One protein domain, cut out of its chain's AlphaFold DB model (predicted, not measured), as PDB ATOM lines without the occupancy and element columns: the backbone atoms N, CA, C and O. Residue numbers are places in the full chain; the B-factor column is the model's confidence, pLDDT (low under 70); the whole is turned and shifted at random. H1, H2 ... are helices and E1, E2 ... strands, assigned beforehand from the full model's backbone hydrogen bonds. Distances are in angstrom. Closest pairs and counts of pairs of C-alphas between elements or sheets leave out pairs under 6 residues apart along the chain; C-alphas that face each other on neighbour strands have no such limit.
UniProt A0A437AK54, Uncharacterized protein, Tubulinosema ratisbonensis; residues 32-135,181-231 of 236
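AT A GLANCE: This is residues 32 to 135 and 181 to 231 of the 236 residues of an uncharacterized protein of Tubulinosema ratisbonensis (UniProt A0A437AK54). Two strongly twisted four-stranded sheets, E1 E11 E10 E9 and E2 E3 E4 E5, stand partly face to face as a loose sandwich, with H2 packed over the other face of the second sheet and H1 and H3 beyond it. At the opposite end of the long axis a small three-stranded sheet, E6 E7 E8, lies apart from both four-stranded sheets. The printed part has 155 residues, with eleven named strands and three named helices in the order E1 E2 E3 E4 E5 H1 H2 H3 E6 E7 E8 E9 E10 E11; the three sheets are antiparallel and the class is mixed. The whole is compact, with a radius of gyration of the C-alphas of 16.7 A, but elongated, spanning 50 by 31 by 27 A.

HOW THE PARTS SIT: E1, residues 44 to 49, is an edge strand of the sheet that runs on through E11, residues 225 to 230, and E10, residues 217 to 222, to E9, residues 210 to 214. N 226 and O 49 are 2.9 A apart, N 220 and O 227 2.8 A, and N 212 and O 219 2.9 A. E2, residues 53 to 57, E3, residues 60 to 64, E4, residues 69 to 74, and E5, residues 80 to 86, form a meander, each strand the antiparallel neighbour of the one before. N 55 and O 62 are 2.8 A apart, N 61 and O 72 2.9 A, and N 71 and O 84 2.8 A. The closest C-alphas of E2 and E9 are those of Ile 57 and Leu 214, 7.2 A apart. H1, residues 90 to 96, only grazes the sheet E2 E3 E4 E5. H2, residues 102 to 117, is on that sheet at a height of 7.9 A, over E2 and E3. H1 and H2 form a helical hairpin at a shallow tilt of 26 degrees, with the closest C-alphas, those of Ile 95 and Phe 105, 6.8 A apart; H2 touches H1 with residues 102 to 108 alone. H3, residues 123 to 133, touches H2 at a steep tilt of 50 degrees, opposite ways, with C-alphas Phe 115 and Pro 123 closest at 5.6 A; H2 touches it with residues 111 to 116 alone. In the three helices every O i to N i+4 pair is within hydrogen-bond range. E6, residues 184 to 187, E7, residues 190 to 196, and E8, residues 199 to 204, form another meander; N 185 and O 192, and N 191 and O 203, are each 2.9 A apart.

IN THESE COORDINATES: E1 begins at C-alpha 44, (193.656, 181.519, 117.731). E5 is 16.8 A long, H2 22.2 A, H3 15.4 A and E7 18.1 A. E11 ends at C-alpha 230, (188.419, 183.276, 119.373).

THE WHOLE: The C-alphas farthest apart, those of Lys 38 and Lys 132, are 51.1 A apart. Residues 136 to 180 are not printed, and C-alphas 135 and 181 are 29.4 A apart across this cut. The links printed whole are tight. Mean pLDDT of the printed part is 77.2; residues 32 to 48, 181 to 206, 224 and 231 are under 70.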
ATOM      1  N   ASN A  32     196.973 179.528 112.553       36.91
ATOM      2  CA  ASN A  32     196.297 178.850 113.666       36.91
ATOM      3  C   ASN A  32     197.347 178.536 114.745       36.91
ATOM      4  O   ASN A  32     197.903 177.439 114.742       36.91
ATOM      5  N   GLU A  33     197.604 179.434 115.696       36.59
ATOM      6  CA  GLU A  33     198.322 179.020 116.911       36.59
ATOM      7  C   GLU A  33     197.367 178.219 117.808       36.59
ATOM      8  O   GLU A  33     196.519 178.762 118.525       36.59
ATOM      9  N   VAL A  34     197.466 176.892 117.751       34.78
ATOM     10  CA  VAL A  34     196.742 176.005 118.666       34.78
ATOM     11  C   VAL A  34     197.509 175.967 119.988       34.78
ATOM     12  O   VAL A  34     198.347 175.101 120.217       34.78
ATOM     13  N   LEU A  35     197.242 176.928 120.872       36.56
ATOM     14  CA  LEU A  35     197.721 176.871 122.254       36.56
ATOM     15  C   LEU A  35     196.918 175.803 122.995       36.56
ATOM     16  O   LEU A  35     195.750 176.003 123.273       36.56
ATOM     17  N   TYR A  36     197.497 174.649 123.307       31.47
ATOM     18  CA  TYR A  36     196.790 173.629 124.085       31.47
ATOM     19  C   TYR A  36     196.759 174.006 125.576       31.47
ATOM     20  O   TYR A  36     197.785 173.993 126.250       31.47
ATOM     21  N   SER A  37     195.573 174.241 126.137       35.50
ATOM     22  CA  SER A  37     195.284 173.945 127.549       35.50
ATOM     23  C   SER A  37     194.301 172.779 127.631       35.50
ATOM     24  O   SER A  37     193.577 172.465 126.686       35.50
ATOM     25  N   LYS A  38     194.316 172.091 128.773       34.97
ATOM     26  CA  LYS A  38     193.647 170.808 129.036       34.97
ATOM     27  C   LYS A  38     192.110 170.815 128.885       34.97
ATOM     28  O   LYS A  38     191.515 169.759 129.074       34.97
ATOM     29  N   TYR A  39     191.475 171.957 128.594       39.59
ATOM     30  CA  TYR A  39     190.028 172.167 128.735       39.59
ATOM     31  C   TYR A  39     189.387 173.028 127.620       39.59
ATOM     32  O   TYR A  39     188.642 173.939 127.937       39.59
ATOM     33  N   GLU A  40     189.610 172.684 126.343       42.38
ATOM     34  CA  GLU A  40     188.979 173.259 125.121       42.38
ATOM     35  C   GLU A  40     189.770 174.382 124.417       42.38
ATOM     36  O   GLU A  40     189.882 175.503 124.904       42.38
ATOM     37  N   TYR A  41     190.261 174.096 123.202       48.69
ATOM     38  CA  TYR A  41     190.734 175.096 122.229       48.69
ATOM     39  C   TYR A  41     190.280 174.724 120.831       48.69
ATOM     40  O   TYR A  41     190.541 173.604 120.393       48.69
ATOM     41  N   LYS A  42     189.727 175.690 120.087       52.78
ATOM     42  CA  LYS A  42     189.700 175.656 118.617       52.78
ATOM     43  C   LYS A  42     189.841 177.077 118.045       52.78
ATOM     44  O   LYS A  42     188.853 177.794 117.934       52.78
ATOM     45  N   ASN A  43     191.065 177.403 117.622       52.88
ATOM     46  CA  ASN A  43     191.497 178.518 116.756       52.88
ATOM     47  C   ASN A  43     191.832 179.860 117.440       52.88
ATOM     48  O   ASN A  43     190.958 180.639 117.809       52.88
ATOM     49  N   THR A  44     193.128 180.171 117.486       51.31
ATOM     50  CA  THR A  44     193.656 181.519 117.731       51.31
ATOM     51  C   THR A  44     193.812 182.238 116.394       51.31
ATOM     52  O   THR A  44     194.316 181.638 115.449       51.31
ATOM     53  N   PHE A  45     193.411 183.510 116.312       58.09
ATOM     54  CA  PHE A  45     193.541 184.322 115.102       58.09
ATOM     55  C   PHE A  45     194.514 185.470 115.338       58.09
ATOM     56  O   PHE A  45     194.152 186.524 115.865       58.09
ATOM     57  N   LEU A  46     195.761 185.317 114.905       56.72
ATOM     58  CA  LEU A  46     196.701 186.418 115.029       56.72
ATOM     59  C   LEU A  46     196.408 187.500 113.980       56.72
ATOM     60  O   LEU A  46     196.895 187.474 112.855       56.72
ATOM     61  N   VAL A  47     195.612 188.490 114.373       64.00
ATOM     62  CA  VAL A  47     195.598 189.795 113.710       64.00
ATOM     63  C   VAL A  47     196.762 190.603 114.252       64.00
ATOM     64  O   VAL A  47     197.062 190.531 115.437       64.00
ATOM     65  N   SER A  48     197.426 191.372 113.398       66.38
ATOM     66  CA  SER A  48     198.363 192.406 113.836       66.38
ATOM     67  C   SER A  48     197.959 193.723 113.195       66.38
ATOM     68  O   SER A  48     198.431 194.093 112.123       66.38
ATOM     69  N   ILE A  49     197.038 194.436 113.849       78.19
ATOM     70  CA  ILE A  49     196.721 195.819 113.482       78.19
ATOM     71  C   ILE A  49     197.529 196.744 114.389       78.19
ATOM     72  O   ILE A  49     197.336 196.755 115.605       78.19
ATOM     73  N   LYS A  50     198.419 197.546 113.797       81.19
ATOM     74  CA  LYS A  50     199.149 198.588 114.526       81.19
ATOM     75  C   LYS A  50     198.188 199.708 114.917       81.19
ATOM     76  O   LYS A  50     197.624 200.384 114.058       81.19
ATOM     77  N   CYS A  51     198.004 199.913 116.215       88.62
ATOM     78  CA  CYS A  51     197.202 201.004 116.753       88.62
ATOM     79  C   CYS A  51     197.654 201.369 118.170       88.62
ATOM     80  O   CYS A  51     198.323 200.592 118.838       88.62
ATOM     81  N   LEU A  52     197.293 202.570 118.619       90.50
ATOM     82  CA  LEU A  52     197.568 203.035 119.982       90.50
ATOM     83  C   LEU A  52     196.426 202.719 120.945       90.50
ATOM     84  O   LEU A  52     196.639 202.553 122.143       90.50
ATOM     85  N   ILE A  53     195.199 202.735 120.425       93.00
ATOM     86  CA  ILE A  53     193.967 202.480 121.167       93.00
ATOM     87  C   ILE A  53     193.006 201.786 120.211       93.00
ATOM     88  O   ILE A  53     192.934 202.135 119.028       93.00
ATOM     89  N   PHE A  54     192.219 200.849 120.725       93.94
ATOM     90  CA  PHE A  54     191.130 200.253 119.967       93.94
ATOM     91  C   PHE A  54     189.808 200.273 120.734       93.94
ATOM     92  O   PHE A  54     189.746 200.475 121.946       93.94
ATOM     93  N   SER A  55     188.717 200.072 120.010       94.69
ATOM     94  CA  SER A  55     187.394 199.833 120.573       94.69
ATOM     95  C   SER A  55     186.636 198.889 119.657       94.69
ATOM     96  O   SER A  55     186.655 199.064 118.444       94.69
ATOM     97  N   ALA A  56     185.924 197.926 120.228       92.44
ATOM     98  CA  ALA A  56     185.179 196.921 119.481       92.44
ATOM     99  C   ALA A  56     183.714 196.879 119.938       92.44
ATOM    100  O   ALA A  56     183.434 196.954 121.138       92.44
ATOM    101  N   ILE A  57     182.780 196.758 118.988       92.81
ATOM    102  CA  ILE A  57     181.377 196.396 119.242       92.81
ATOM    103  C   ILE A  57     180.895 195.431 118.157       92.81
ATOM    104  O   ILE A  57     181.100 195.692 116.977       92.81
ATOM    105  N   LYS A  58     180.186 194.364 118.534       90.56
ATOM    106  CA  LYS A  58     179.649 193.353 117.603       90.56
ATOM    107  C   LYS A  58     180.648 192.902 116.527       90.56
ATOM    108  O   LYS A  58     181.515 192.122 116.852       90.56
ATOM    109  N   ASP A  59     180.502 193.369 115.289       93.00
ATOM    110  CA  ASP A  59     181.312 193.066 114.106       93.00
ATOM    111  C   ASP A  59     182.123 194.285 113.604       93.00
ATOM    112  O   ASP A  59     182.554 194.323 112.452       93.00
ATOM    113  N   TYR A  60     182.301 195.314 114.443       95.06
ATOM    114  CA  TYR A  60     182.982 196.569 114.112       95.06
ATOM    115  C   TYR A  60     184.149 196.868 115.049       95.06
ATOM    116  O   TYR A  60     183.988 196.912 116.273       95.06
ATOM    117  N   LEU A  61     185.313 197.147 114.459       94.31
ATOM    118  CA  LEU A  61     186.539 197.520 115.160       94.31
ATOM    119  C   LEU A  61     186.890 198.952 114.790       94.31
ATOM    120  O   LEU A  61     187.014 199.287 113.615       94.31
ATOM    121  N   LEU A  62     187.095 199.787 115.793       95.69
ATOM    122  CA  LEU A  62     187.713 201.090 115.651       95.69
ATOM    123  C   LEU A  62     189.143 200.999 116.157       95.69
ATOM    124  O   LEU A  62     189.364 200.609 117.300       95.69
ATOM    125  N   THR A  63     190.095 201.424 115.339       94.19
ATOM    126  CA  THR A  63     191.479 201.618 115.761       94.19
ATOM    127  C   THR A  63     191.865 203.076 115.623       94.19
ATOM    128  O   THR A  63     191.566 203.713 114.614       94.19
ATOM    129  N   TYR A  64     192.558 203.587 116.627       93.69
ATOM    130  CA  TYR A  64     193.165 204.904 116.616       93.69
ATOM    131  C   TYR A  64     194.672 204.769 116.437       93.69
ATOM    132  O   TYR A  64     195.343 204.082 117.211       93.69
ATOM    133  N   THR A  65     195.193 205.432 115.416       89.31
ATOM    134  CA  THR A  65     196.620 205.705 115.240       89.31
ATOM    135  C   THR A  65     196.872 207.177 115.557       89.31
ATOM    136  O   THR A  65     195.929 207.955 115.687       89.31
ATOM    137  N   GLU A  66     198.129 207.609 115.645       83.31
ATOM    138  CA  GLU A  66     198.447 209.026 115.890       83.31
ATOM    139  C   GLU A  66     197.815 209.984 114.880       83.31
ATOM    140  O   GLU A  66     197.632 211.156 115.196       83.31
ATOM    141  N   ASN A  67     197.458 209.516 113.682       86.44
ATOM    142  CA  ASN A  67     197.001 210.367 112.589       86.44
ATOM    143  C   ASN A  67     195.544 210.143 112.197       86.44
ATOM    144  O   ASN A  67     194.909 211.077 111.715       86.44
ATOM    145  N   GLU A  68     194.994 208.952 112.416       92.69
ATOM    146  CA  GLU A  68     193.672 208.619 111.908       92.69
ATOM    147  C   GLU A  68     192.914 207.622 112.783       92.69
ATOM    148  O   GLU A  68     193.460 206.874 113.591       92.69
ATOM    149  N   ILE A  69     191.596 207.639 112.610       94.19
ATOM    150  CA  ILE A  69     190.692 206.616 113.106       94.19
ATOM    151  C   ILE A  69     190.315 205.770 111.901       94.19
ATOM    152  O   ILE A  69     189.748 206.281 110.931       94.19
ATOM    153  N   ILE A  70     190.598 204.477 111.985       93.50
ATOM    154  CA  ILE A  70     190.214 203.498 110.977       93.50
ATOM    155  C   ILE A  70     189.114 202.633 111.572       93.50
ATOM    156  O   ILE A  70     189.215 202.162 112.704       93.50
ATOM    157  N   VAL A  71     188.043 202.453 110.808       94.75
ATOM    158  CA  VAL A  71     186.943 201.569 111.166       94.75
ATOM    159  C   VAL A  71     186.955 200.384 110.224       94.75
ATOM    160  O   VAL A  71     186.869 200.539 109.003       94.75
ATOM    161  N   TYR A  72     187.021 199.209 110.824       93.25
ATOM    162  CA  TYR A  72     186.922 197.931 110.157       93.25
ATOM    163  C   TYR A  72     185.576 197.295 110.463       93.25
ATOM    164  O   TYR A  72     185.015 197.470 111.549       93.25
ATOM    165  N   LYS A  73     185.088 196.522 109.502       92.81
ATOM    166  CA  LYS A  73     184.047 195.532 109.722       92.81
ATOM    167  C   LYS A  73     184.672 194.156 109.558       92.81
ATOM    168  O   LYS A  73     185.372 193.956 108.566       92.81
ATOM    169  N   TRP A  74     184.419 193.249 110.492       89.44
ATOM    170  CA  TRP A  74     184.875 191.868 110.376       89.44
ATOM    171  C   TRP A  74     183.716 190.897 110.150       89.44
ATOM    172  O   TRP A  74     182.558 191.210 110.436       89.44
ATOM    173  N   ASN A  75     184.011 189.735 109.572       86.50
ATOM    174  CA  ASN A  75     183.042 188.658 109.376       86.50
ATOM    175  C   ASN A  75     183.313 187.485 110.340       86.50
ATOM    176  O   ASN A  75     184.200 187.537 111.186       86.50
ATOM    177  N   LYS A  76     182.526 186.412 110.229       80.69
ATOM    178  CA  LYS A  76     182.694 185.208 111.064       80.69
ATOM    179  C   LYS A  76     184.009 184.463 110.813       80.69
ATOM    180  O   LYS A  76     184.402 183.655 111.639       80.69
ATOM    181  N   GLU A  77     184.660 184.726 109.687       77.62
ATOM    182  CA  GLU A  77     185.961 184.165 109.309       77.62
ATOM    183  C   GLU A  77     187.110 185.081 109.752       77.62
ATOM    184  O   GLU A  77     188.253 184.903 109.349       77.62
ATOM    185  N   MET A  78     186.792 186.064 110.600       76.56
ATOM    186  CA  MET A  78     187.687 187.091 111.101       76.56
ATOM    187  C   MET A  78     188.232 188.059 110.054       76.56
ATOM    188  O   MET A  78     188.944 188.970 110.432       76.56
ATOM    189  N   GLU A  79     187.836 188.009 108.784       81.50
ATOM    190  CA  GLU A  79     188.352 188.924 107.758       81.50
ATOM    191  C   GLU A  79     188.006 190.392 108.051       81.50
ATOM    192  O   GLU A  79     186.833 190.775 108.062       81.50
ATOM    193  N   PHE A  80     189.023 191.240 108.245       85.62
ATOM    194  CA  PHE A  80     188.849 192.666 108.531       85.62
ATOM    195  C   PHE A  80     188.855 193.483 107.241       85.62
ATOM    196  O   PHE A  80     189.888 193.644 106.587       85.62
ATOM    197  N   LYS A  81     187.713 194.097 106.928       88.44
ATOM    198  CA  LYS A  81     187.569 195.043 105.820       88.44
ATOM    199  C   LYS A  81     187.557 196.475 106.329       88.44
ATOM    200  O   LYS A  81     186.693 196.835 107.135       88.44
ATOM    201  N   LYS A  82     188.451 197.326 105.819       91.12
ATOM    202  CA  LYS A  82     188.390 198.779 106.062       91.12
ATOM    203  C   LYS A  82     187.100 199.334 105.457       91.12
ATOM    204  O   LYS A  82     186.885 199.248 104.251       91.12
ATOM    205  N   ILE A  83     186.231 199.915 106.286       93.50
ATOM    206  CA  ILE A  83     184.970 200.524 105.825       93.50
ATOM    207  C   ILE A  83     184.983 202.049 105.896       93.50
ATOM    208  O   ILE A  83     184.208 202.699 105.195       93.50
ATOM    209  N   LYS A  84     185.823 202.635 106.754       91.25
ATOM    210  CA  LYS A  84     185.926 204.089 106.891       91.25
ATOM    211  C   LYS A  84     187.285 204.492 107.446       91.25
ATOM    212  O   LYS A  84     187.763 203.889 108.400       91.25
ATOM    213  N   ILE A  85     187.850 205.558 106.890       92.19
ATOM    214  CA  ILE A  85     189.036 206.238 107.415       92.19
ATOM    215  C   ILE A  85     188.636 207.670 107.747       92.19
ATOM    216  O   ILE A  85     187.943 208.333 106.973       92.19
ATOM    217  N   ILE A  86     189.038 208.137 108.920       91.69
ATOM    218  CA  ILE A  86     188.744 209.475 109.417       91.69
ATOM    219  C   ILE A  86     190.076 210.101 109.791       91.69
ATOM    220  O   ILE A  86     190.699 209.691 110.762       91.69
ATOM    221  N   LYS A  87     190.517 211.093 109.019       88.94
ATOM    222  CA  LYS A  87     191.791 211.795 109.255       88.94
ATOM    223  C   LYS A  87     191.663 212.969 110.222       88.94
ATOM    224  O   LYS A  87     192.632 213.366 110.856       88.94
ATOM    225  N   HIS A  88     190.456 213.521 110.322       87.31
ATOM    226  CA  HIS A  88     190.149 214.647 111.191       87.31
ATOM    227  C   HIS A  88     188.842 214.367 111.922       87.31
ATOM    228  O   HIS A  88     187.785 214.226 111.310       87.31
ATOM    229  N   SER A  89     188.919 214.260 113.243       87.88
ATOM    230  CA  SER A  89     187.760 214.112 114.115       87.88
ATOM    231  C   SER A  89     187.981 214.904 115.391       87.88
ATOM    232  O   SER A  89     189.084 214.912 115.939       87.88
ATOM    233  N   PHE A  90     186.915 215.506 115.918       89.50
ATOM    234  CA  PHE A  90     186.958 216.121 117.239       89.50
ATOM    235  C   PHE A  90     187.393 215.114 118.317       89.50
ATOM    236  O   PHE A  90     188.163 215.455 119.207       89.50
ATOM    237  N   LEU A  91     187.006 213.840 118.180       91.00
ATOM    238  CA  LEU A  91     187.430 212.780 119.094       91.00
ATOM    239  C   LEU A  91     188.956 212.565 119.071       91.00
ATOM    240  O   LEU A  91     189.560 212.378 120.125       91.00
ATOM    241  N   GLN A  92     189.585 212.647 117.891       92.19
ATOM    242  CA  GLN A  92     191.050 212.590 117.761       92.19
ATOM    243  C   GLN A  92     191.705 213.807 118.399       92.19
ATOM    244  O   GLN A  92     192.682 213.672 119.125       92.19
ATOM    245  N   PHE A  93     191.167 214.999 118.138       91.69
ATOM    246  CA  PHE A  93     191.684 216.226 118.730       91.69
ATOM    247  C   PHE A  93     191.680 216.151 120.263       91.69
ATOM    248  O   PHE A  93     192.685 216.467 120.898       91.69
ATOM    249  N   LEU A  94     190.587 215.664 120.857       91.62
ATOM    250  CA  LEU A  94     190.459 215.529 122.306       91.62
ATOM    251  C   LEU A  94     191.489 214.566 122.911       91.62
ATOM    252  O   LEU A  94     192.058 214.883 123.953       91.62
ATOM    253  N   ILE A  95     191.751 213.416 122.279       92.25
ATOM    254  CA  ILE A  95     192.753 212.474 122.802       92.25
ATOM    255  C   ILE A  95     194.186 212.970 122.566       92.25
ATOM    256  O   ILE A  95     195.001 212.879 123.476       92.25
ATOM    257  N   LYS A  96     194.490 213.578 121.407       91.31
ATOM    258  CA  LYS A  96     195.826 214.142 121.117       91.31
ATOM    259  C   LYS A  96     196.210 215.267 122.071       91.31
ATOM    260  O   LYS A  96     197.372 215.400 122.431       91.31
ATOM    261  N   THR A  97     195.239 216.084 122.473       91.31
ATOM    262  CA  THR A  97     195.454 217.203 123.402       91.31
ATOM    263  C   THR A  97     195.352 216.795 124.873       91.31
ATOM    264  O   THR A  97     195.372 217.663 125.742       91.31
ATOM    265  N   ASN A  98     195.219 215.493 125.171       89.19
ATOM    266  CA  ASN A  98     194.971 214.973 126.519       89.19
ATOM    267  C   ASN A  98     193.754 215.626 127.209       89.19
ATOM    268  O   ASN A  98     193.676 215.691 128.434       89.19
ATOM    269  N   ALA A  99     192.785 216.124 126.430       88.94
ATOM    270  CA  ALA A  99     191.568 216.731 126.956       88.94
ATOM    271  C   ALA A  99     190.606 215.687 127.545       88.94
ATOM    272  O   ALA A  99     189.774 216.048 128.379       88.94
ATOM    273  N   ILE A 100     190.731 214.429 127.109       90.19
ATOM    274  CA  ILE A 100     190.031 213.248 127.625       90.19
ATOM    275  C   ILE A 100     191.028 212.108 127.868       90.19
ATOM    276  O   ILE A 100     192.044 212.016 127.177       90.19
ATOM    277  N   SER A 101     190.721 211.205 128.802       89.50
ATOM    278  CA  SER A 101     191.531 210.000 129.021       89.50
ATOM    279  C   SER A 101     191.342 208.939 127.923       89.50
ATOM    280  O   SER A 101     190.357 208.947 127.174       89.50
ATOM    281  N   LYS A 102     192.267 207.966 127.851       89.62
ATOM    282  CA  LYS A 102     192.154 206.809 126.938       89.62
ATOM    283  C   LYS A 102     190.859 206.020 127.173       89.62
ATOM    284  O   LYS A 102     190.213 205.614 126.212       89.62
ATOM    285  N   LYS A 103     190.433 205.847 128.432       87.25
ATOM    286  CA  LYS A 103     189.175 205.152 128.765       87.25
ATOM    287  C   LYS A 103     187.955 205.892 128.227       87.25
ATOM    288  O   LYS A 103     187.102 205.284 127.580       87.25
ATOM    289  N   THR A 104     187.917 207.211 128.405       91.19
ATOM    290  CA  THR A 104     186.871 208.060 127.824       91.19
ATOM    291  C   THR A 104     186.839 207.922 126.308       91.19
ATOM    292  O   THR A 104     185.771 207.722 125.733       91.19
ATOM    293  N   PHE A 105     188.002 207.959 125.648       93.44
ATOM    294  CA  PHE A 105     188.092 207.750 124.203       93.44
ATOM    295  C   PHE A 105     187.488 206.405 123.779       93.44
ATOM    296  O   PHE A 105     186.735 206.364 122.805       93.44
ATOM    297  N   VAL A 106     187.756 205.318 124.508       92.44
ATOM    298  CA  VAL A 106     187.185 203.989 124.228       92.44
ATOM    299  C   VAL A 106     185.657 204.008 124.334       92.44
ATOM    300  O   VAL A 106     184.979 203.513 123.436       92.44
ATOM    301  N   ILE A 107     185.086 204.621 125.373       92.06
ATOM    302  CA  ILE A 107     183.623 204.707 125.537       92.06
ATOM    303  C   ILE A 107     182.988 205.532 124.414       92.06
ATOM    304  O   ILE A 107     182.032 205.087 123.773       92.06
ATOM    305  N   LEU A 108     183.547 206.704 124.114       94.38
ATOM    306  CA  LEU A 108     183.066 207.552 123.022       94.38
ATOM    307  C   LEU A 108     183.209 206.863 121.658       94.38
ATOM    308  O   LEU A 108     182.339 207.001 120.799       94.38
ATOM    309  N   SER A 109     184.256 206.056 121.481       95.19
ATOM    310  CA  SER A 109     184.452 205.226 120.291       95.19
ATOM    311  C   SER A 109     183.362 204.165 120.144       95.19
ATOM    312  O   SER A 109     182.899 203.936 119.030       95.19
ATOM    313  N   LYS A 110     182.874 203.562 121.238       94.00
ATOM    314  CA  LYS A 110     181.724 202.637 121.191       94.00
ATOM    315  C   LYS A 110     180.444 203.339 120.736       94.00
ATOM    316  O   LYS A 110     179.697 202.785 119.928       94.00
ATOM    317  N   ILE A 111     180.193 204.565 121.201       94.50
ATOM    318  CA  ILE A 111     179.052 205.379 120.742       94.50
ATOM    319  C   ILE A 111     179.192 205.688 119.249       94.50
ATOM    320  O   ILE A 111     178.261 205.485 118.470       94.50
ATOM    321  N   PHE A 112     180.383 206.114 118.831       95.50
ATOM    322  CA  PHE A 112     180.675 206.416 117.436       95.50
ATOM    323  C   PHE A 112     180.504 205.197 116.516       95.50
ATOM    324  O   PHE A 112     179.870 205.289 115.463       95.50
ATOM    325  N   LEU A 113     181.003 204.031 116.935       96.00
ATOM    326  CA  LEU A 113     180.800 202.771 116.228       96.00
ATOM    327  C   LEU A 113     179.315 202.406 116.132       96.00
ATOM    328  O   LEU A 113     178.873 201.930 115.086       96.00
ATOM    329  N   ASN A 114     178.519 202.667 117.175       95.38
ATOM    330  CA  ASN A 114     177.073 202.453 117.118       95.38
ATOM    331  C   ASN A 114     176.408 203.337 116.055       95.38
ATOM    332  O   ASN A 114     175.571 202.833 115.307       95.38
ATOM    333  N   PHE A 115     176.811 204.607 115.916       95.00
ATOM    334  CA  PHE A 115     176.321 205.469 114.834       95.00
ATOM    335  C   PHE A 115     176.657 204.917 113.447       95.00
ATOM    336  O   PHE A 115     175.801 204.921 112.561       95.00
ATOM    337  N   ILE A 116     177.874 204.400 113.254       94.06
ATOM    338  CA  ILE A 116     178.272 203.759 111.992       94.06
ATOM    339  C   ILE A 116     177.411 202.525 111.722       94.06
ATOM    340  O   ILE A 116     176.852 202.384 110.635       94.06
ATOM    341  N   LYS A 117     177.260 201.657 112.722       94.19
ATOM    342  CA  LYS A 117     176.505 200.409 112.617       94.19
ATOM    343  C   LYS A 117     175.035 200.633 112.256       94.19
ATOM    344  O   LYS A 117     174.504 199.904 111.423       94.19
ATOM    345  N   ILE A 118     174.381 201.637 112.845       95.12
ATOM    346  CA  ILE A 118     172.986 201.990 112.515       95.12
ATOM    347  C   ILE A 118     172.877 202.913 111.288       95.12
ATOM    348  O   ILE A 118     171.796 203.409 110.984       95.12
ATOM    349  N   LYS A 119     173.984 203.127 110.561       93.69
ATOM    350  CA  LYS A 119     174.061 203.902 109.313       93.69
ATOM    351  C   LYS A 119     173.615 205.365 109.458       93.69
ATOM    352  O   LYS A 119     173.015 205.927 108.541       93.69
ATOM    353  N   VAL A 120     173.938 206.009 110.585       94.12
ATOM    354  CA  VAL A 120     173.725 207.456 110.761       94.12
ATOM    355  C   VAL A 120     174.500 208.223 109.686       94.12
ATOM    356  O   VAL A 120     175.694 207.995 109.477       94.12
ATOM    357  N   LYS A 121     173.838 209.171 109.015       92.06
ATOM    358  CA  LYS A 121     174.508 210.104 108.096       92.06
ATOM    359  C   LYS A 121     175.393 211.062 108.901       92.06
ATOM    360  O   LYS A 121     174.921 211.642 109.866       92.06
ATOM    361  N   ARG A 122     176.648 211.273 108.483       89.44
ATOM    362  CA  ARG A 122     177.627 212.147 109.180       89.44
ATOM    363  C   ARG A 122     177.775 211.809 110.681       89.44
ATOM    364  O   ARG A 122     177.508 212.656 111.534       89.44
ATOM    365  N   PRO A 123     178.175 210.571 111.031       91.56
ATOM    366  CA  PRO A 123     178.262 210.125 112.427       91.56
ATOM    367  C   PRO A 123     179.222 210.980 113.272       91.56
ATOM    368  O   PRO A 123     179.054 211.096 114.480       91.56
ATOM    369  N   ASP A 124     180.210 211.595 112.633       89.69
ATOM    370  CA  ASP A 124     181.182 212.534 113.192       89.69
ATOM    371  C   ASP A 124     180.510 213.802 113.730       89.69
ATOM    372  O   ASP A 124     180.716 214.155 114.890       89.69
ATOM    373  N   LEU A 125     179.619 214.412 112.945       91.25
ATOM    374  CA  LEU A 125     178.830 215.568 113.371       91.25
ATOM    375  C   LEU A 125     177.898 215.227 114.541       91.25
ATOM    376  O   LEU A 125     177.740 216.018 115.468       91.25
ATOM    377  N   HIS A 126     177.258 214.055 114.499       93.31
ATOM    378  CA  HIS A 126     176.379 213.608 115.583       93.31
ATOM    379  C   HIS A 126     177.152 213.356 116.878       93.31
ATOM    380  O   HIS A 126     176.688 213.749 117.947       93.31
ATOM    381  N   LEU A 127     178.344 212.762 116.782       92.94
ATOM    382  CA  LEU A 127     179.225 212.610 117.931       92.94
ATOM    383  C   LEU A 127     179.645 213.976 118.478       92.94
ATOM    384  O   LEU A 127     179.562 214.192 119.677       92.94
ATOM    385  N   GLU A 128     180.040 214.918 117.626       92.12
ATOM    386  CA  GLU A 128     180.430 216.260 118.067       92.12
ATOM    387  C   GLU A 128     179.301 216.978 118.822       92.12
ATOM    388  O   GLU A 128     179.541 217.563 119.879       92.12
ATOM    389  N   LYS A 129     178.062 216.899 118.320       92.38
ATOM    390  CA  LYS A 129     176.885 217.453 119.006       92.38
ATOM    391  C   LYS A 129     176.679 216.819 120.378       92.38
ATOM    392  O   LYS A 129     176.576 217.548 121.359       92.38
ATOM    393  N   LEU A 130     176.720 215.489 120.454       91.50
ATOM    394  CA  LEU A 130     176.617 214.765 121.721       91.50
ATOM    395  C   LEU A 130     177.706 215.211 122.710       91.50
ATOM    396  O   LEU A 130     177.430 215.470 123.876       91.50
ATOM    397  N   LEU A 131     178.949 215.337 122.250       91.31
ATOM    398  CA  LEU A 131     180.074 215.754 123.090       91.31
ATOM    399  C   LEU A 131     179.924 217.188 123.611       91.31
ATOM    400  O   LEU A 131     180.323 217.475 124.742       91.31
ATOM    401  N   LYS A 132     179.337 218.080 122.807       88.75
ATOM    402  CA  LYS A 132     178.985 219.443 123.225       88.75
ATOM    403  C   LYS A 132     177.888 219.429 124.287       88.75
ATOM    404  O   LYS A 132     178.056 220.072 125.317       88.75
ATOM    405  N   GLU A 133     176.823 218.658 124.083       89.38
ATOM    406  CA  GLU A 133     175.718 218.514 125.046       89.38
ATOM    407  C   GLU A 133     176.192 217.942 126.390       89.38
ATOM    408  O   GLU A 133     175.833 218.450 127.452       89.38
ATOM    409  N   LEU A 134     177.087 216.950 126.355       86.12
ATOM    410  CA  LEU A 134     177.716 216.380 127.551       86.12
ATOM    411  C   LEU A 134     178.704 217.333 128.237       86.12
ATOM    412  O   LEU A 134     179.187 217.026 129.326       86.12
ATOM    413  N   ASN A 135     179.032 218.472 127.620       88.81
ATOM    414  CA  ASN A 135     180.127 219.345 128.034       88.81
ATOM    415  C   ASN A 135     181.423 218.550 128.250       88.81
ATOM    416  O   ASN A 135     182.051 218.667 129.305       88.81
ATOM    417  N   LYS A 181     186.305 194.452 140.796       42.72
ATOM    418  CA  LYS A 181     185.541 193.252 140.428       42.72
ATOM    419  C   LYS A 181     185.997 192.785 139.059       42.72
ATOM    420  O   LYS A 181     185.440 193.144 138.030       42.72
ATOM    421  N   GLU A 182     187.044 191.976 139.082       44.97
ATOM    422  CA  GLU A 182     187.640 191.377 137.900       44.97
ATOM    423  C   GLU A 182     187.145 189.935 137.742       44.97
ATOM    424  O   GLU A 182     187.453 189.067 138.549       44.97
ATOM    425  N   PHE A 183     186.403 189.673 136.663       45.22
ATOM    426  CA  PHE A 183     186.300 188.327 136.075       45.22
ATOM    427  C   PHE A 183     187.585 187.948 135.302       45.22
ATOM    428  O   PHE A 183     187.759 186.806 134.876       45.22
ATOM    429  N   LEU A 184     188.486 188.917 135.113       50.12
ATOM    430  CA  LEU A 184     189.740 188.820 134.377       50.12
ATOM    431  C   LEU A 184     190.838 189.515 135.172       50.12
ATOM    432  O   LEU A 184     190.801 190.736 135.291       50.12
ATOM    433  N   LYS A 185     191.800 188.748 135.690       54.19
ATOM    434  CA  LYS A 185     192.961 189.290 136.401       54.19
ATOM    435  C   LYS A 185     194.124 189.408 135.425       54.19
ATOM    436  O   LYS A 185     194.581 188.395 134.896       54.19
ATOM    437  N   ILE A 186     194.594 190.626 135.187       52.19
ATOM    438  CA  ILE A 186     195.766 190.883 134.341       52.19
ATOM    439  C   ILE A 186     196.949 191.226 135.234       52.19
ATOM    440  O   ILE A 186     196.907 192.196 135.986       52.19
ATOM    441  N   GLU A 187     198.004 190.423 135.156       53.97
ATOM    442  CA  GLU A 187     199.260 190.638 135.875       53.97
ATOM    443  C   GLU A 187     200.391 190.728 134.859       53.97
ATOM    444  O   GLU A 187     200.795 189.683 134.365       53.97
ATOM    445  N   ALA A 188     200.871 191.948 134.572       45.56
ATOM    446  CA  ALA A 188     201.995 192.333 133.695       45.56
ATOM    447  C   ALA A 188     202.093 191.587 132.346       45.56
ATOM    448  O   ALA A 188     201.831 192.176 131.303       45.56
ATOM    449  N   ASN A 189     202.393 190.290 132.378       52.25
ATOM    450  CA  ASN A 189     202.594 189.412 131.226       52.25
ATOM    451  C   ASN A 189     201.597 188.239 131.175       52.25
ATOM    452  O   ASN A 189     201.764 187.302 130.400       52.25
ATOM    453  N   THR A 190     200.581 188.242 132.040       53.03
ATOM    454  CA  THR A 190     199.662 187.120 132.245       53.03
ATOM    455  C   THR A 190     198.225 187.608 132.236       53.03
ATOM    456  O   THR A 190     197.815 188.386 133.100       53.03
ATOM    457  N   LEU A 191     197.435 187.106 131.294       57.91
ATOM    458  CA  LEU A 191     195.989 187.259 131.313       57.91
ATOM    459  C   LEU A 191     195.381 186.029 131.974       57.91
ATOM    460  O   LEU A 191     195.481 184.923 131.447       57.91
ATOM    461  N   THR A 192     194.736 186.234 133.117       57.72
ATOM    462  CA  THR A 192     193.983 185.193 133.802       57.72
ATOM    463  C   THR A 192     192.496 185.375 133.541       57.72
ATOM    464  O   THR A 192     191.910 186.359 133.995       57.72
ATOM    465  N   ILE A 193     191.864 184.413 132.871       56.75
ATOM    466  CA  ILE A 193     190.409 184.395 132.695       56.75
ATOM    467  C   ILE A 193     189.807 183.469 133.747       56.75
ATOM    468  O   ILE A 193     190.131 182.281 133.787       56.75
ATOM    469  N   GLN A 194     188.924 183.999 134.599       52.88
ATOM    470  CA  GLN A 194     188.156 183.186 135.536       52.88
ATOM    471  C   GLN A 194     186.744 182.989 134.984       52.88
ATOM    472  O   GLN A 194     185.878 183.853 135.125       52.88
ATOM    473  N   ARG A 195     186.505 181.850 134.323       44.34
ATOM    474  CA  ARG A 195     185.199 181.569 133.697       44.34
ATOM    475  C   ARG A 195     184.177 180.961 134.657       44.34
ATOM    476  O   ARG A 195     182.986 181.077 134.396       44.34
ATOM    477  N   MET A 196     184.609 180.390 135.789       39.91
ATOM    478  CA  MET A 196     183.777 179.843 136.880       39.91
ATOM    479  C   MET A 196     184.594 179.790 138.192       39.91
ATOM    480  O   MET A 196     185.792 180.064 138.172       39.91
ATOM    481  N   LYS A 197     183.998 179.394 139.337       40.59
ATOM    482  CA  LYS A 197     184.705 179.318 140.644       40.59
ATOM    483  C   LYS A 197     186.033 178.536 140.598       40.59
ATOM    484  O   LYS A 197     186.928 178.867 141.365       40.59
ATOM    485  N   ASN A 198     186.167 177.562 139.690       36.88
ATOM    486  CA  ASN A 198     187.267 176.593 139.688       36.88
ATOM    487  C   ASN A 198     188.064 176.516 138.366       36.88
ATOM    488  O   ASN A 198     188.948 175.672 138.265       36.88
ATOM    489  N   ILE A 199     187.761 177.343 137.354       40.56
ATOM    490  CA  ILE A 199     188.465 177.318 136.056       40.56
ATOM    491  C   ILE A 199     189.238 178.624 135.893       40.56
ATOM    492  O   ILE A 199     188.637 179.700 135.835       40.56
ATOM    493  N   GLN A 200     190.564 178.498 135.846       47.44
ATOM    494  CA  GLN A 200     191.512 179.593 135.709       47.44
ATOM    495  C   GLN A 200     192.423 179.304 134.512       47.44
ATOM    496  O   GLN A 200     193.261 178.407 134.565       47.44
ATOM    497  N   GLU A 201     192.252 180.061 133.433       51.62
ATOM    498  CA  GLU A 201     193.098 179.970 132.240       51.62
ATOM    499  C   GLU A 201     194.143 181.082 132.283       51.62
ATOM    500  O   GLU A 201     193.789 182.227 132.564       51.62
ATOM    501  N   LYS A 202     195.414 180.756 132.022       52.66
ATOM    502  CA  LYS A 202     196.513 181.726 131.958       52.66
ATOM    503  C   LYS A 202     197.076 181.784 130.547       52.66
ATOM    504  O   LYS A 202     197.523 180.769 130.023       52.66
ATOM    505  N   PHE A 203     197.102 182.980 129.981       57.28
ATOM    506  CA  PHE A 203     197.757 183.271 128.714       57.28
ATOM    507  C   PHE A 203     198.962 184.169 128.969       57.28
ATOM    508  O   PHE A 203     198.850 185.113 129.754       57.28
ATOM    509  N   TYR A 204     200.080 183.889 128.306       56.28
ATOM    510  CA  TYR A 204     201.289 184.702 128.400       56.28
ATOM    511  C   TYR A 204     201.390 185.629 127.191       56.28
ATOM    512  O   TYR A 204     201.325 185.174 126.050       56.28
ATOM    513  N   PHE A 205     201.540 186.924 127.449       60.91
ATOM    514  CA  PHE A 205     201.718 187.960 126.435       60.91
ATOM    515  C   PHE A 205     202.828 188.917 126.872       60.91
ATOM    516  O   PHE A 205     203.076 189.065 128.068       60.91
ATOM    517  N   ASP A 206     203.442 189.611 125.912       62.06
ATOM    518  CA  ASP A 206     204.152 190.864 126.205       62.06
ATOM    519  C   ASP A 206     203.184 191.872 126.854       62.06
ATOM    520  O   ASP A 206     201.963 191.718 126.726       62.06
ATOM    521  N   GLU A 207     203.715 192.898 127.523       73.06
ATOM    522  CA  GLU A 207     202.952 193.872 128.318       73.06
ATOM    523  C   GLU A 207     201.628 194.299 127.645       73.06
ATOM    524  O   GLU A 207     201.592 194.837 126.530       73.06
ATOM    525  N   ILE A 208     200.508 194.012 128.321       74.69
ATOM    526  CA  ILE A 208     199.164 194.267 127.790       74.69
ATOM    527  C   ILE A 208     198.792 195.732 128.030       74.69
ATOM    528  O   ILE A 208     198.426 196.127 129.138       74.69
ATOM    529  N   ASN A 209     198.785 196.520 126.956       81.38
ATOM    530  CA  ASN A 209     198.413 197.936 126.976       81.38
ATOM    531  C   ASN A 209     196.897 198.148 127.090       81.38
ATOM    532  O   ASN A 209     196.429 199.100 127.720       81.38
ATOM    533  N   GLN A 210     196.109 197.296 126.430       85.69
ATOM    534  CA  GLN A 210     194.650 197.370 126.427       85.69
ATOM    535  C   GLN A 210     194.051 196.004 126.081       85.69
ATOM    536  O   GLN A 210     194.612 195.266 125.280       85.69
ATOM    537  N   TYR A 211     192.871 195.687 126.613       85.00
ATOM    538  CA  TYR A 211     192.111 194.507 126.208       85.00
ATOM    539  C   TYR A 211     190.606 194.794 126.134       85.00
ATOM    540  O   TYR A 211     190.109 195.772 126.698       85.00
ATOM    541  N   SER A 212     189.869 193.942 125.422       83.62
ATOM    542  CA  SER A 212     188.406 193.953 125.392       83.62
ATOM    543  C   SER A 212     187.885 192.545 125.152       83.62
ATOM    544  O   SER A 212     188.333 191.870 124.230       83.62
ATOM    545  N   VAL A 213     186.891 192.130 125.931       80.75
ATOM    546  CA  VAL A 213     186.153 190.885 125.692       80.75
ATOM    547  C   VAL A 213     184.836 191.219 125.005       80.75
ATOM    548  O   VAL A 213     184.136 192.146 125.415       80.75
ATOM    549  N   LEU A 214     184.516 190.490 123.943       81.44
ATOM    550  CA  LEU A 214     183.305 190.668 123.158       81.44
ATOM    551  C   LEU A 214     182.785 189.305 122.706       81.44
ATOM    552  O   LEU A 214     183.375 188.691 121.826       81.44
ATOM    553  N   GLU A 215     181.661 188.868 123.278       82.00
ATOM    554  CA  GLU A 215     181.079 187.545 123.011       82.00
ATOM    555  C   GLU A 215     182.144 186.442 123.168       82.00
ATOM    556  O   GLU A 215     182.677 186.252 124.261       82.00
ATOM    557  N   ASN A 216     182.492 185.776 122.068       77.88
ATOM    558  CA  ASN A 216     183.466 184.695 122.007       77.88
ATOM    559  C   ASN A 216     184.872 185.181 121.637       77.88
ATOM    560  O   ASN A 216     185.714 184.372 121.272       77.88
ATOM    561  N   TYR A 217     185.145 186.482 121.707       80.50
ATOM    562  CA  TYR A 217     186.410 187.059 121.271       80.50
ATOM    563  C   TYR A 217     187.094 187.852 122.375       80.50
ATOM    564  O   TYR A 217     186.457 188.570 123.151       80.50
ATOM    565  N   LEU A 218     188.417 187.769 122.407       82.25
ATOM    566  CA  LEU A 218     189.274 188.556 123.278       82.25
ATOM    567  C   LEU A 218     190.290 189.308 122.432       82.25
ATOM    568  O   LEU A 218     191.137 188.726 121.769       82.25
ATOM    569  N   PHE A 219     190.185 190.625 122.483       85.56
ATOM    570  CA  PHE A 219     191.065 191.558 121.811       85.56
ATOM    571  C   PHE A 219     192.142 192.001 122.791       85.56
ATOM    572  O   PHE A 219     191.811 192.421 123.903       85.56
ATOM    573  N   ILE A 220     193.403 191.936 122.382       83.56
ATOM    574  CA  ILE A 220     194.564 192.283 123.200       83.56
ATOM    575  C   ILE A 220     195.463 193.191 122.381       83.56
ATOM    576  O   ILE A 220     195.937 192.805 121.322       83.56
ATOM    577  N   LEU A 221     195.715 194.391 122.880       84.88
ATOM    578  CA  LEU A 221     196.698 195.305 122.324       84.88
ATOM    579  C   LEU A 221     197.960 195.257 123.180       84.88
ATOM    580  O   LEU A 221     197.905 195.553 124.374       84.88
ATOM    581  N   ASN A 222     199.081 194.932 122.548       82.25
ATOM    582  CA  ASN A 222     200.420 195.020 123.123       82.25
ATOM    583  C   ASN A 222     201.335 195.853 122.203       82.25
ATOM    584  O   ASN A 222     200.856 196.466 121.246       82.25
ATOM    585  N   GLU A 223     202.638 195.909 122.486       75.62
ATOM    586  CA  GLU A 223     203.604 196.646 121.650       75.62
ATOM    587  C   GLU A 223     203.669 196.135 120.199       75.62
ATOM    588  O   GLU A 223     203.879 196.915 119.269       75.62
ATOM    589  N   GLY A 224     203.428 194.837 119.989       69.88
ATOM    590  CA  GLY A 224     203.393 194.207 118.666       69.88
ATOM    591  C   GLY A 224     202.130 194.512 117.850       69.88
ATOM    592  O   GLY A 224     202.106 194.261 116.646       69.88
ATOM    593  N   GLY A 225     201.094 195.080 118.475       76.62
ATOM    594  CA  GLY A 225     199.820 195.425 117.844       76.62
ATOM    595  C   GLY A 225     198.618 194.714 118.466       76.62
ATOM    596  O   GLY A 225     198.689 194.113 119.538       76.62
ATOM    597  N   LEU A 226     197.465 194.843 117.809       81.06
ATOM    598  CA  LEU A 226     196.204 194.256 118.258       81.06
ATOM    599  C   LEU A 226     196.072 192.800 117.804       81.06
ATOM    600  O   LEU A 226     195.835 192.583 116.619       81.06
ATOM    601  N   LYS A 227     196.116 191.865 118.757       78.75
ATOM    602  CA  LYS A 227     195.873 190.418 118.628       78.75
ATOM    603  C   LYS A 227     194.439 190.050 119.025       78.75
ATOM    604  O   LYS A 227     193.838 190.724 119.866       78.75
ATOM    605  N   ILE A 228     193.881 188.980 118.447       77.75
ATOM    606  CA  ILE A 228     192.495 188.550 118.704       77.75
ATOM    607  C   ILE A 228     192.430 187.037 118.954       77.75
ATOM    608  O   ILE A 228     192.887 186.231 118.159       77.75
ATOM    609  N   LEU A 229     191.822 186.621 120.057       75.19
ATOM    610  CA  LEU A 229     191.596 185.209 120.368       75.19
ATOM    611  C   LEU A 229     190.111 184.889 120.179       75.19
ATOM    612  O   LEU A 229     189.274 185.611 120.724       75.19
ATOM    613  N   GLU A 230     189.778 183.831 119.435       73.56
ATOM    614  CA  GLU A 230     188.419 183.276 119.373       73.56
ATOM    615  C   GLU A 230     188.293 182.100 120.349       73.56
ATOM    616  O   GLU A 230     189.133 181.206 120.401       73.56
ATOM    617  N   PHE A 231     187.201 182.078 121.105       68.69
ATOM    618  CA  PHE A 231     186.806 180.970 121.958       68.69
ATOM    619  C   PHE A 231     185.640 180.229 121.315       68.69
ATOM    620  O   PHE A 231     184.493 180.674 121.373       68.69
TER     621      PHE A 231